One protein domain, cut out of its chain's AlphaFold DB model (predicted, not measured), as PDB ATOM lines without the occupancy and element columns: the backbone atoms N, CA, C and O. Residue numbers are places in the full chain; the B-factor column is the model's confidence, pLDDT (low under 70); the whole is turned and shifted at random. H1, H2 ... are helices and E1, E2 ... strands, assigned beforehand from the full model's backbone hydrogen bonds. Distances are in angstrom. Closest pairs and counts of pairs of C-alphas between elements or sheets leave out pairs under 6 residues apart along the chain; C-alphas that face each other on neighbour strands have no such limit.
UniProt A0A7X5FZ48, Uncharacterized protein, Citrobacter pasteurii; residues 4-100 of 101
ATOM      1  N   ALA A   4     180.272  91.393 162.712       76.06
ATOM      2  CA  ALA A   4     179.149  91.745 161.863       76.06
ATOM      3  C   ALA A   4     179.007  90.653 160.803       76.06
ATOM      4  O   ALA A   4     179.953  90.379 160.067       76.06
ATOM      5  N   ASN A   5     177.843  90.015 160.757       84.56
ATOM      6  CA  ASN A   5     177.474  89.134 159.657       84.56
ATOM      7  C   ASN A   5     176.533  89.893 158.729       84.56
ATOM      8  O   ASN A   5     175.649  90.608 159.201       84.56
ATOM      9  N   GLU A   6     176.706  89.720 157.425       87.00
ATOM     10  CA  GLU A   6     175.913  90.424 156.424       87.00
ATOM     11  C   GLU A   6     175.386  89.473 155.354       87.00
ATOM     12  O   GLU A   6     176.054  88.507 154.970       87.00
ATOM     13  N   PHE A   7     174.185  89.754 154.853       87.38
ATOM     14  CA  PHE A   7     173.690  89.137 153.628       87.38
ATOM     15  C   PHE A   7     172.867  90.128 152.808       87.38
ATOM     16  O   PHE A   7     172.366  91.134 153.314       87.38
ATOM     17  N   ASN A   8     172.728  89.816 151.523       86.62
ATOM     18  CA  ASN A   8     171.977  90.625 150.574       86.62
ATOM     19  C   ASN A   8     170.595  90.007 150.338       86.62
ATOM     20  O   ASN A   8     170.501  88.853 149.918       86.62
ATOM     21  N   PHE A   9     169.539  90.779 150.577       87.50
ATOM     22  CA  PHE A   9     168.164  90.425 150.249       87.50
ATOM     23  C   PHE A   9     167.741  91.163 148.980       87.50
ATOM     24  O   PHE A   9     167.790  92.391 148.925       87.50
ATOM     25  N   ASN A  10     167.322  90.431 147.950       86.06
ATOM     26  CA  ASN A  10     166.871  91.030 146.698       86.06
ATOM     27  C   ASN A  10     165.360  90.869 146.555       86.06
ATOM     28  O   ASN A  10     164.867  89.782 146.249       86.06
ATOM     29  N   GLU A  11     164.621  91.960 146.724       79.50
ATOM     30  CA  GLU A  11     163.157  91.938 146.678       79.50
ATOM     31  C   GLU A  11     162.610  91.506 145.316       79.50
ATOM     32  O   GLU A  11     161.528  90.925 145.241       79.50
ATOM     33  N   HIS A  12     163.373  91.704 144.239       81.56
ATOM     34  CA  HIS A  12     162.966  91.300 142.897       81.56
ATOM     35  C   HIS A  12     162.892  89.776 142.722       81.56
ATOM     36  O   HIS A  12     162.118  89.292 141.899       81.56
ATOM     37  N   ILE A  13     163.692  89.017 143.481       81.94
ATOM     38  CA  ILE A  13     163.686  87.547 143.423       81.94
ATOM     39  C   ILE A  13     162.383  86.991 144.023       81.94
ATOM     40  O   ILE A  13     161.899  85.946 143.588       81.94
ATOM     41  N   GLY A  14     161.790  87.705 144.986       77.81
ATOM     42  CA  GLY A  14     160.632  87.240 145.744       77.81
ATOM     43  C   GLY A  14     160.930  86.004 146.606       77.81
ATOM     44  O   GLY A  14     162.060  85.518 146.685       77.81
ATOM     45  N   GLY A  15     159.895  85.493 147.278       86.75
ATOM     46  CA  GLY A  15     159.994  84.295 148.117       86.75
ATOM     47  C   GLY A  15     160.851  84.470 149.375       86.75
ATOM     48  O   GLY A  15     161.080  85.582 149.849       86.75
ATOM     49  N   THR A  16     161.286  83.345 149.947       91.69
ATOM     50  CA  THR A  16     162.135  83.324 151.145       91.69
ATOM     51  C   THR A  16     163.613  83.338 150.763       91.69
ATOM     52  O   THR A  16     164.070  82.469 150.023       91.69
ATOM     53  N   GLN A  17     164.378  84.269 151.327       90.31
ATOM     54  CA  GLN A  17     165.835  84.356 151.198       90.31
ATOM     55  C   GLN A  17     166.436  84.429 152.600       90.31
ATOM     56  O   GLN A  17     166.005  85.232 153.420       90.31
ATOM     57  N   HIS A  18     167.403  83.557 152.898       86.50
ATOM     58  CA  HIS A  18     168.049  83.486 154.219       86.50
ATOM     59  C   HIS A  18     167.064  83.371 155.405       86.50
ATOM     60  O   HIS A  18     167.353  83.819 156.507       86.50
ATOM     61  N   GLY A  19     165.896  82.757 155.178       88.62
ATOM     62  CA  GLY A  19     164.846  82.594 156.191       88.62
ATOM     63  C   GLY A  19     163.875  83.774 156.321       88.62
ATOM     64  O   GLY A  19     162.910  83.659 157.070       88.62
ATOM     65  N   PHE A  20     164.075  84.855 155.566       89.38
ATOM     66  CA  PHE A  20     163.205  86.031 155.556       89.38
ATOM     67  C   PHE A  20     162.384  86.117 154.273       89.38
ATOM     68  O   PHE A  20     162.836  85.719 153.202       89.38
ATOM     69  N   THR A  21     161.180  86.662 154.376       91.56
ATOM     70  CA  THR A  21     160.355  87.115 153.247       91.56
ATOM     71  C   THR A  21     160.313  88.642 153.226       91.56
ATOM     72  O   THR A  21     160.549  89.266 154.258       91.56
ATOM     73  N   SER A  22     159.957  89.251 152.090       87.69
ATOM     74  CA  SER A  22     159.811  90.714 152.002       87.69
ATOM     75  C   SER A  22     158.835  91.261 153.046       87.69
ATOM     76  O   SER A  22     159.178  92.191 153.756       87.69
ATOM     77  N   ALA A  23     157.680  90.609 153.235       89.69
ATOM     78  CA  ALA A  23     156.686  91.039 154.222       89.69
ATOM     79  C   ALA A  23     157.235  91.034 155.661       89.69
ATOM     80  O   ALA A  23     156.981  91.955 156.425       89.69
ATOM     81  N   GLN A  24     158.037  90.027 156.024       91.50
ATOM     82  CA  GLN A  24     158.684  89.998 157.339       91.50
ATOM     83  C   GLN A  24     159.725  91.110 157.489       91.50
ATOM     84  O   GLN A  24     159.873  91.658 158.577       91.50
ATOM     85  N   LEU A  25     160.465  91.439 156.425       89.69
ATOM     86  CA  LEU A  25     161.404  92.558 156.461       89.69
ATOM     87  C   LEU A  25     160.660  93.891 156.590       89.69
ATOM     88  O   LEU A  25     161.055  94.701 157.422       89.69
ATOM     89  N   ASP A  26     159.559  94.081 155.862       88.38
ATOM     90  CA  ASP A  26     158.700  95.264 155.975       88.38
ATOM     91  C   ASP A  26     158.175  95.453 157.404       88.38
ATOM     92  O   ASP A  26     158.254  96.558 157.944       88.38
ATOM     93  N   ASP A  27     157.717  94.376 158.051       92.31
ATOM     94  CA  ASP A  27     157.252  94.412 159.442       92.31
ATOM     95  C   ASP A  27     158.372  94.850 160.407       92.31
ATOM     96  O   ASP A  27     158.166  95.709 161.268       92.31
ATOM     97  N   LEU A  28     159.586  94.308 160.250       92.06
ATOM     98  CA  LEU A  28     160.742  94.666 161.086       92.06
ATOM     99  C   LEU A  28     161.187  96.117 160.856       92.06
ATOM    100  O   LEU A  28     161.537  96.825 161.802       92.06
ATOM    101  N   ILE A  29     161.158  96.576 159.606       88.25
ATOM    102  CA  ILE A  29     161.451  97.964 159.239       88.25
ATOM    103  C   ILE A  29     160.402  98.903 159.835       88.25
ATOM    104  O   ILE A  29     160.754  99.951 160.385       88.25
ATOM    105  N   GLY A  30     159.125  98.526 159.753       88.19
ATOM    106  CA  GLY A  30     158.009  99.220 160.386       88.19
ATOM    107  C   GLY A  30     158.238  99.374 161.884       88.19
ATOM    108  O   GLY A  30     158.244 100.497 162.385       88.19
ATOM    109  N   TYR A  31     158.566  98.275 162.566       91.69
ATOM    110  CA  TYR A  31     158.883  98.281 163.993       91.69
ATOM    111  C   TYR A  31     160.003  99.272 164.340       91.69
ATOM    112  O   TYR A  31     159.848 100.083 165.256       91.69
ATOM    113  N   VAL A  32     161.120  99.273 163.602       89.19
ATOM    114  CA  VAL A  32     162.214 100.231 163.857       89.19
ATOM    115  C   VAL A  32     161.752 101.671 163.625       89.19
ATOM    116  O   VAL A  32     162.046 102.554 164.429       89.19
ATOM    117  N   ASN A  33     160.998 101.930 162.556       84.31
ATOM    118  CA  ASN A  33     160.500 103.269 162.237       84.31
ATOM    119  C   ASN A  33     159.478 103.805 163.249       84.31
ATOM    120  O   ASN A  33     159.403 105.020 163.455       84.31
ATOM    121  N   GLU A  34     158.695 102.925 163.867       88.19
ATOM    122  CA  GLU A  34     157.736 103.271 164.917       88.19
ATOM    123  C   GLU A  34     158.421 103.574 166.252       88.19
ATOM    124  O   GLU A  34     157.955 104.445 166.986       88.19
ATOM    125  N   ASN A  35     159.542 102.904 166.534       86.19
ATOM    126  CA  ASN A  35     160.251 103.001 167.812       86.19
ATOM    127  C   ASN A  35     161.488 103.917 167.784       86.19
ATOM    128  O   ASN A  35     162.076 104.180 168.833       86.19
ATOM    129  N   ARG A  36     161.895 104.431 166.618       77.88
ATOM    130  CA  ARG A  36     163.004 105.393 166.520       77.88
ATOM    131  C   ARG A  36     162.598 106.785 167.009       77.88
ATOM    132  O   ARG A  36     161.479 107.246 166.772       77.88
ATOM    133  N   ASP A  37     163.556 107.512 167.581       75.44
ATOM    134  CA  ASP A  37     163.410 108.957 167.754       75.44
ATOM    135  C   ASP A  37     163.410 109.628 166.373       75.44
ATOM    136  O   ASP A  37     164.397 109.603 165.640       75.44
ATOM    137  N   ARG A  38     162.278 110.232 166.002       66.69
ATOM    138  CA  ARG A  38     162.084 110.873 164.693       66.69
ATOM    139  C   ARG A  38     162.982 112.091 164.472       66.69
ATOM    140  O   ARG A  38     163.124 112.518 163.330       66.69
ATOM    141  N   ASN A  39     163.564 112.648 165.533       61.72
ATOM    142  CA  ASN A  39     164.506 113.765 165.445       61.72
ATOM    143  C   ASN A  39     165.959 113.299 165.297       61.72
ATOM    144  O   ASN A  39     166.845 114.128 165.086       61.72
ATOM    145  N   PHE A  40     166.210 111.994 165.403       59.06
ATOM    146  CA  PHE A  40     167.540 111.416 165.332       59.06
ATOM    147  C   PHE A  40     167.768 110.776 163.959       59.06
ATOM    148  O   PHE A  40     167.158 109.768 163.602       59.06
ATOM    149  N   PHE A  41     168.660 111.380 163.175       58.06
ATOM    150  CA  PHE A  41     169.141 110.824 161.913       58.06
ATOM    151  C   PHE A  41     170.516 110.204 162.147       58.06
ATOM    152  O   PHE A  41     171.431 110.917 162.542       58.06
ATOM    153  N   MET A  42     170.659 108.903 161.888       61.69
ATOM    154  CA  MET A  42     171.957 108.223 161.938       61.69
ATOM    155  C   MET A  42     172.615 108.219 160.563       61.69
ATOM    156  O   MET A  42     172.027 107.755 159.582       61.69
ATOM    157  N   LEU A  43     173.859 108.681 160.497       62.75
ATOM    158  CA  LEU A  43     174.768 108.371 159.399       62.75
ATOM    159  C   LEU A  43     175.350 106.964 159.589       62.75
ATOM    160  O   LEU A  43     175.403 106.444 160.699       62.75
ATOM    161  N   HIS A  44     175.838 106.342 158.510       62.53
ATOM    162  CA  HIS A  44     176.346 104.961 158.554       62.53
ATOM    163  C   HIS A  44     177.366 104.722 159.684       62.53
ATOM    164  O   HIS A  44     177.347 103.684 160.339       62.53
ATOM    165  N   HIS A  45     178.278 105.667 159.914       63.00
ATOM    166  CA  HIS A  45     179.330 105.533 160.926       63.00
ATOM    167  C   HIS A  45     178.830 105.748 162.365       63.00
ATOM    168  O   HIS A  45     179.589 105.537 163.306       63.00
ATOM    169  N   GLU A  46     177.575 106.164 162.531       69.00
ATOM    170  CA  GLU A  46     176.932 106.432 163.819       69.00
ATOM    171  C   GLU A  46     176.035 105.274 164.270       69.00
ATOM    172  O   GLU A  46     175.597 105.266 165.419       69.00
ATOM    173  N   VAL A  47     175.779 104.283 163.403       74.12
ATOM    174  CA  VAL A  47     174.999 103.097 163.774       74.12
ATOM    175  C   VAL A  47     175.803 102.275 164.789       74.12
ATOM    176  O   VAL A  47     176.899 101.803 164.461       74.12
ATOM    177  N   PRO A  48     175.298 102.074 166.021       77.44
ATOM    178  CA  PRO A  48     175.997 101.280 167.021       77.44
ATOM    179  C   PRO A  48     176.224  99.859 166.512       77.44
ATOM    180  O   PRO A  48     175.295  99.230 166.020       77.44
ATOM    181  N   VAL A  49     177.442  99.337 166.659       76.88
ATOM    182  CA  VAL A  49     177.745  97.921 166.409       76.88
ATOM    183  C   VAL A  49     177.904  97.232 167.757       76.88
ATOM    184  O   VAL A  49     178.800  97.579 168.541       76.88
ATOM    185  N   PHE A  50     177.024  96.274 168.030       83.50
ATOM    186  CA  PHE A  50     177.050  95.427 169.220       83.50
ATOM    187  C   PHE A  50     178.053  94.280 169.046       83.50
ATOM    188  O   PHE A  50     178.638  94.111 167.974       83.50
ATOM    189  N   ASP A  51     178.275  93.489 170.096       84.69
ATOM    190  CA  ASP A  51     179.219  92.363 170.040       84.69
ATOM    191  C   ASP A  51     178.835  91.330 168.971       84.69
ATOM    192  O   ASP A  51     179.712  90.805 168.278       84.69
ATOM    193  N   SER A  52     177.527  91.128 168.787       87.12
ATOM    194  CA  SER A  52     176.927  90.334 167.718       87.12
ATOM    195  C   SER A  52     175.929  91.206 166.957       87.12
ATOM    196  O   SER A  52     174.883  91.581 167.493       87.12
ATOM    197  N   THR A  53     176.286  91.583 165.729       89.19
ATOM    198  CA  THR A  53     175.438  92.397 164.846       89.19
ATOM    199  C   THR A  53     175.170  91.636 163.553       89.19
ATOM    200  O   THR A  53     176.077  91.037 162.970       89.19
ATOM    201  N   TYR A  54     173.925  91.671 163.091       89.88
ATOM    202  CA  TYR A  54     173.512  91.106 161.813       89.88
ATOM    203  C   TYR A  54     172.962  92.218 160.924       89.88
ATOM    204  O   TYR A  54     172.155  93.026 161.378       89.88
ATOM    205  N   ILE A  55     173.419  92.279 159.676       88.69
ATOM    206  CA  ILE A  55     173.087  93.349 158.735       88.69
ATOM    207  C   ILE A  55     172.414  92.734 157.512       88.69
ATOM    208  O   ILE A  55     172.961  91.843 156.860       88.69
ATOM    209  N   ILE A  56     171.221  93.221 157.194       89.25
ATOM    210  CA  ILE A  56     170.469  92.812 156.009       89.25
ATOM    211  C   ILE A  56     170.515  93.957 155.008       89.25
ATOM    212  O   ILE A  56     169.904  95.000 155.238       89.25
ATOM    213  N   ASN A  57     171.237  93.758 153.909       86.94
ATOM    214  CA  ASN A  57     171.315  94.713 152.808       86.94
ATOM    215  C   ASN A  57     170.176  94.431 151.828       86.94
ATOM    216  O   ASN A  57     170.206  93.439 151.099       86.94
ATOM    217  N   ILE A  58     169.161  95.284 151.828       85.56
ATOM    218  CA  ILE A  58     167.945  95.122 151.036       85.56
ATOM    219  C   ILE A  58     168.095  95.915 149.738       85.56
ATOM    220  O   ILE A  58     168.377  97.114 149.756       85.56
ATOM    221  N   PHE A  59     167.917  95.226 148.613       78.56
ATOM    222  CA  PHE A  59     167.934  95.805 147.275       78.56
ATOM    223  C   PHE A  59     166.513  95.882 146.722       78.56
ATOM    224  O   PHE A  59     165.920  94.850 146.391       78.56
ATOM    225  N   HIS A  60     166.015  97.110 146.559       63.12
ATOM    226  CA  HIS A  60     164.729  97.371 145.924       63.12
ATOM    227  C   HIS A  60     164.909  97.568 144.399       63.12
ATOM    228  O   HIS A  60     165.815  98.272 143.951       63.12
ATOM    229  N   PRO A  61     164.068  96.979 143.530       56.47
ATOM    230  CA  PRO A  61     164.231  97.085 142.074       56.47
ATOM    231  C   PRO A  61     163.952  98.488 141.502       56.47
ATOM    232  O   PRO A  61     164.495  98.847 140.461       56.47
ATOM    233  N   SER A  62     163.100  99.289 142.150       54.31
ATOM    234  CA  SER A  62     162.743 100.646 141.680       54.31
ATOM    235  C   SER A  62     163.656 101.759 142.192       54.31
ATOM    236  O   SER A  62     163.507 102.907 141.779       54.31
ATOM    237  N   ALA A  63     164.580 101.432 143.087       53.84
ATOM    238  CA  ALA A  63     165.563 102.356 143.616       53.84
ATOM    239  C   ALA A  63     166.751 101.485 144.042       53.84
ATOM    240  O   ALA A  63     166.544 100.676 144.942       53.84
ATOM    241  N   PRO A  64     167.938 101.561 143.402       51.28
ATOM    242  CA  PRO A  64     169.127 100.766 143.755       51.28
ATOM    243  C   PRO A  64     169.716 101.173 145.124       51.28
ATOM    244  O   PRO A  64     170.928 101.200 145.339       51.28
ATOM    245  N   ASP A  65     168.825 101.503 146.044       55.66
ATOM    246  CA  ASP A  65     169.007 102.078 147.341       55.66
ATOM    247  C   ASP A  65     169.243 100.925 148.303       55.66
ATOM    248  O   ASP A  65     168.333 100.170 148.631       55.66
ATOM    249  N   THR A  66     170.505 100.745 148.698       66.56
ATOM    250  CA  THR A  66     170.894  99.760 149.707       66.56
ATOM    251  C   THR A  66     170.316 100.214 151.040       66.56
ATOM    252  O   THR A  66     170.872 101.075 151.723       66.56
ATOM    253  N   PHE A  67     169.144  99.696 151.381       79.31
ATOM    254  CA  PHE A  67     168.561  99.902 152.691       79.31
ATOM    255  C   PHE A  67     169.110  98.818 153.614       79.31
ATOM    256  O   PHE A  67     168.979  97.632 153.326       79.31
ATOM    257  N   CYS A  68     169.747  99.208 154.711       85.94
ATOM    258  CA  CYS A  68     170.301  98.260 155.669       85.94
ATOM    259  C   CYS A  68     169.378  98.151 156.880       85.94
ATOM    260  O   CYS A  68     169.084  99.163 157.516       85.94
ATOM    261  N   LEU A  69     168.975  96.934 157.236       87.62
ATOM    262  CA  LEU A  69     168.360  96.631 158.526       87.62
ATOM    263  C   LEU A  69     169.416  96.009 159.442       87.62
ATOM    264  O   LEU A  69     170.055  95.024 159.077       87.62
ATOM    265  N   TYR A  70     169.577  96.576 160.632       89.88
ATOM    266  CA  TYR A  70     170.511  96.092 161.638       89.88
ATOM    267  C   TYR A  70     169.761  95.387 162.759       89.88
ATOM    268  O   TYR A  70     168.795  95.921 163.313       89.88
ATOM    269  N   LEU A  71     170.254  94.203 163.112       91.88
ATOM    270  CA  LEU A  71     169.779  93.407 164.227       91.88
ATOM    271  C   LEU A  71     170.914  93.191 165.225       91.88
ATOM    272  O   LEU A  71     172.062  92.969 164.832       91.88
ATOM    273  N   TYR A  72     170.588  93.237 166.510       92.25
ATOM    274  CA  TYR A  72     171.497  92.837 167.579       92.25
ATOM    275  C   TYR A  72     170.979  91.567 168.236       92.25
ATOM    276  O   TYR A  72     169.774  91.306 168.226       92.25
ATOM    277  N   GLN A  73     171.895  90.780 168.787       92.25
ATOM    278  CA  GLN A  73     171.540  89.616 169.584       92.25
ATOM    279  C   GLN A  73     171.496  89.994 171.067       92.25
ATOM    280  O   GLN A  73     172.453  90.592 171.567       92.25
ATOM    281  N   ASP A  74     170.402  89.674 171.756       91.00
ATOM    282  CA  ASP A  74     170.299  89.840 173.208       91.00
ATOM    283  C   ASP A  74     171.023  88.717 173.980       91.00
ATOM    284  O   ASP A  74     171.611  87.803 173.395       91.00
ATOM    285  N   GLU A  75     171.002  88.800 175.313       90.56
ATOM    286  CA  GLU A  75     171.659  87.829 176.201       90.56
ATOM    287  C   GLU A  75     171.040  86.422 176.124       90.56
ATOM    288  O   GLU A  75     171.736  85.434 176.366       90.56
ATOM    289  N   ASP A  76     169.767  86.324 175.735       94.38
ATOM    290  CA  ASP A  76     169.034  85.064 175.561       94.38
ATOM    291  C   ASP A  76     169.237  84.454 174.160       94.38
ATOM    292  O   ASP A  76     168.770  83.349 173.871       94.38
ATOM    293  N   GLY A  77     169.961  85.148 173.278       89.50
ATOM    294  CA  GLY A  77     170.265  84.703 171.924       89.50
ATOM    295  C   GLY A  77     169.227  85.101 170.870       89.50
ATOM    296  O   GLY A  77     169.366  84.672 169.719       89.50
ATOM    297  N   ASN A  78     168.227  85.916 171.215       91.50
ATOM    298  CA  ASN A  78     167.208  86.399 170.283       91.50
ATOM    299  C   ASN A  78     167.713  87.599 169.479       91.50
ATOM    300  O   ASN A  78     168.489  88.418 169.969       91.50
ATOM    301  N   TRP A  79     167.236  87.716 168.241       91.50
ATOM    302  CA  TRP A  79     167.607  88.801 167.334       91.50
ATOM    303  C   TRP A  79     166.545  89.893 167.307       91.50
ATOM    304  O   TRP A  79     165.379  89.619 167.025       91.50
ATOM    305  N   TRP A  80     166.972  91.136 167.524       92.25
ATOM    306  CA  TRP A  80     166.090  92.297 167.589       92.25
ATOM    307  C   TRP A  80     166.516  93.376 166.597       92.25
ATOM    308  O   TRP A  80     167.686  93.772 166.599       92.25
ATOM    309  N   PRO A  81     165.595  93.884 165.759       92.31
ATOM    310  CA  PRO A  81     165.895  94.994 164.870       92.31
ATOM    311  C   PRO A  81     166.023  96.290 165.685       92.31
ATOM    312  O   PRO A  81     165.191  96.573 166.547       92.31
ATOM    313  N   TYR A  82     167.057  97.089 165.420       89.31
ATOM    314  CA  TYR A  82     167.306  98.318 166.194       89.31
ATOM    315  C   TYR A  82     167.618  99.546 165.348       89.31
ATOM    316  O   TYR A  82     167.447 100.671 165.816       89.31
ATOM    317  N   ALA A  83     168.089  99.361 164.118       87.88
ATOM    318  CA  ALA A  83     168.404 100.475 163.247       87.88
ATOM    319  C   ALA A  83     168.113 100.130 161.797       87.88
ATOM    320  O   ALA A  83     168.279  98.998 161.345       87.88
ATOM    321  N   THR A  84     167.716 101.158 161.067       85.50
ATOM    322  CA  THR A  84     167.596 101.131 159.620       85.50
ATOM    323  C   THR A  84     168.430 102.257 159.046       85.50
ATOM    324  O   THR A  84     168.351 103.381 159.549       85.50
ATOM    325  N   LEU A  85     169.176 101.986 157.985       81.19
ATOM    326  CA  LEU A  85     169.992 102.981 157.308       81.19
ATOM    327  C   LEU A  85     169.635 103.022 155.825       81.19
ATOM    328  O   LEU A  85     169.798 102.040 155.109       81.19
ATOM    329  N   ASP A  86     169.204 104.192 155.364       75.88
ATOM    330  CA  ASP A  86     169.118 104.489 153.938       75.88
ATOM    331  C   ASP A  86     170.494 104.971 153.459       75.88
ATOM    332  O   ASP A  86     170.914 106.105 153.737       75.88
ATOM    333  N   CYS A  87     171.206 104.108 152.730       67.50
ATOM    334  CA  CYS A  87     172.563 104.397 152.274       67.50
ATOM    335  C   CYS A  87     172.648 105.526 151.228       67.50
ATOM    336  O   CYS A  87     173.751 106.023 150.981       67.50
ATOM    337  N   LEU A  88     171.536 106.024 150.661       62.00
ATOM    338  CA  LEU A  88     171.555 107.242 149.834       62.00
ATOM    339  C   LEU A  88     171.285 108.521 150.586       62.00
ATOM    340  O   LEU A  88     171.553 109.586 150.027       62.00
ATOM    341  N   THR A  89     170.797 108.482 151.822       53.19
ATOM    342  CA  THR A  89     170.670 109.729 152.588       53.19
ATOM    343  C   THR A  89     172.049 110.384 152.760       53.19
ATOM    344  O   THR A  89     172.168 111.603 152.634       53.19
ATOM    345  N   GLY A  90     173.117 109.581 152.883       51.25
ATOM    346  CA  GLY A  90     174.506 110.052 152.842       51.25
ATOM    347  C   GLY A  90     174.887 110.728 151.518       51.25
ATOM    348  O   GLY A  90     175.449 111.818 151.533       51.25
ATOM    349  N   VAL A  91     174.512 110.151 150.371       49.72
ATOM    350  CA  VAL A  91     174.787 110.724 149.035       49.72
ATOM    351  C   VAL A  91     173.950 111.978 148.773       49.72
ATOM    352  O   VAL A  91     174.480 112.974 148.295       49.72
ATOM    353  N   LYS A  92     172.659 111.986 149.121       45.72
ATOM    354  CA  LYS A  92     171.769 113.152 148.972       45.72
ATOM    355  C   LYS A  92     172.189 114.308 149.887       45.72
ATOM    356  O   LYS A  92     172.112 115.462 149.469       45.72
ATOM    357  N   SER A  93     172.660 114.014 151.103       48.66
ATOM    358  CA  SER A  93     173.237 115.001 152.029       48.66
ATOM    359  C   SER A  93     174.563 115.563 151.502       48.66
ATOM    360  O   SER A  93     174.731 116.782 151.429       48.66
ATOM    361  N   LEU A  94     175.460 114.695 151.018       43.38
ATOM    362  CA  LEU A  94     176.722 115.092 150.391       43.38
ATOM    363  C   LEU A  94     176.479 115.950 149.137       43.38
ATOM    364  O   LEU A  94     177.065 117.017 148.996       43.38
ATOM    365  N   LEU A  95     175.551 115.552 148.263       41.78
ATOM    366  CA  LEU A  95     175.166 116.316 147.074       41.78
ATOM    367  C   LEU A  95     174.532 117.663 147.437       41.78
ATOM    368  O   LEU A  95     174.879 118.666 146.822       41.78
ATOM    369  N   LYS A  96     173.676 117.734 148.467       44.12
ATOM    370  CA  LYS A  96     173.192 119.022 148.990       44.12
ATOM    371  C   LYS A  96     174.344 119.906 149.468       44.12
ATOM    372  O   LYS A  96     174.322 121.092 149.181       44.12
ATOM    373  N   SER A  97     175.354 119.350 150.138       45.62
ATOM    374  CA  SER A  97     176.517 120.126 150.601       45.62
ATOM    375  C   SER A  97     177.410 120.640 149.461       45.62
ATOM    376  O   SER A  97     178.049 121.676 149.613       45.62
ATOM    377  N   ILE A  98     177.413 119.959 148.309       47.09
ATOM    378  CA  ILE A  98     178.188 120.332 147.113       47.09
ATOM    379  C   ILE A  98     177.442 121.369 146.246       47.09
ATOM    380  O   ILE A  98     178.080 122.148 145.545       47.09
ATOM    381  N   TRP A  99     176.106 121.408 146.300       40.59
ATOM    382  CA  TRP A  99     175.265 122.292 145.474       40.59
ATOM    383  C   TRP A  99     174.833 123.605 146.150       40.59
ATOM    384  O   TRP A  99     174.129 124.399 145.531       40.59
ATOM    385  N   VAL A 100     175.249 123.869 147.393       40.16
ATOM    386  CA  VAL A 100     175.114 125.201 148.010       40.16
ATOM    387  C   VAL A 100     176.369 126.011 147.690       40.16
ATOM    388  O   VAL A 100     177.178 126.240 148.582       40.16
TER     389      VAL A 100
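AT A GLANCE: This is residues 4 to 100 of the 101 residues of an uncharacterized protein of Citrobacter pasteurii (UniProt A0A7X5FZ48). Two layers, a strongly twisted sheet E1 E2 E3 E4 with H1 across one face; residues 91 to 100, mostly H2, stick out. The printed part has 97 residues, with named elements E1 H1 E2 E3 E4 H2 in chain order. The sheet is mixed, the class mixed helices and strands. It is compact, radius of gyration of the C-alphas 14.3 A, spanning 48 by 32 by 24 A.

IN THESE COORDINATES: E1, residues 4 to 10, begins at C-alpha 4 (179.149, 91.745, 161.863). H1 is residues 22 to 35, 20.0 A; E2 52 to 60, 25.9 A; E3 63 to 73, 29.5 A. E4, 79 to 86, bends by 54 degrees at residue 82. H2, 87 to 99, ends at C-alpha 99 (175.265, 122.292, 145.474).

HOW THE PARTS SIT: E1 and E2 are parallel, N 5 and O 53 3.0 A apart; with H1 between, they form a strand-helix-strand unit, its crossover right-handed. E2 E3 E4 is a meander, successive antiparallel neighbours in two hairpins: N 56 and O 69 are 2.9 A apart, N 70 and O 83 2.8 A. H1 is on the sheet, height 8.8 A; its closest C-alphas to E4 are Val 32 and Tyr 82, 5.9 A. H2 only grazes the sheet, with residues 87 to 89. Every O i to N i+4 pair is within hydrogen-bond range in H1, 8 of 9 in H2.

THE WHOLE: The farthest C-alphas, Asp 76 and Val 100, are 49.1 A apart. The printed part has no cut; E1 to H1 and H1 to E2 are long links. pLDDT is under 70 at residues 38 to 46, 60 to 66 and 87 to 100.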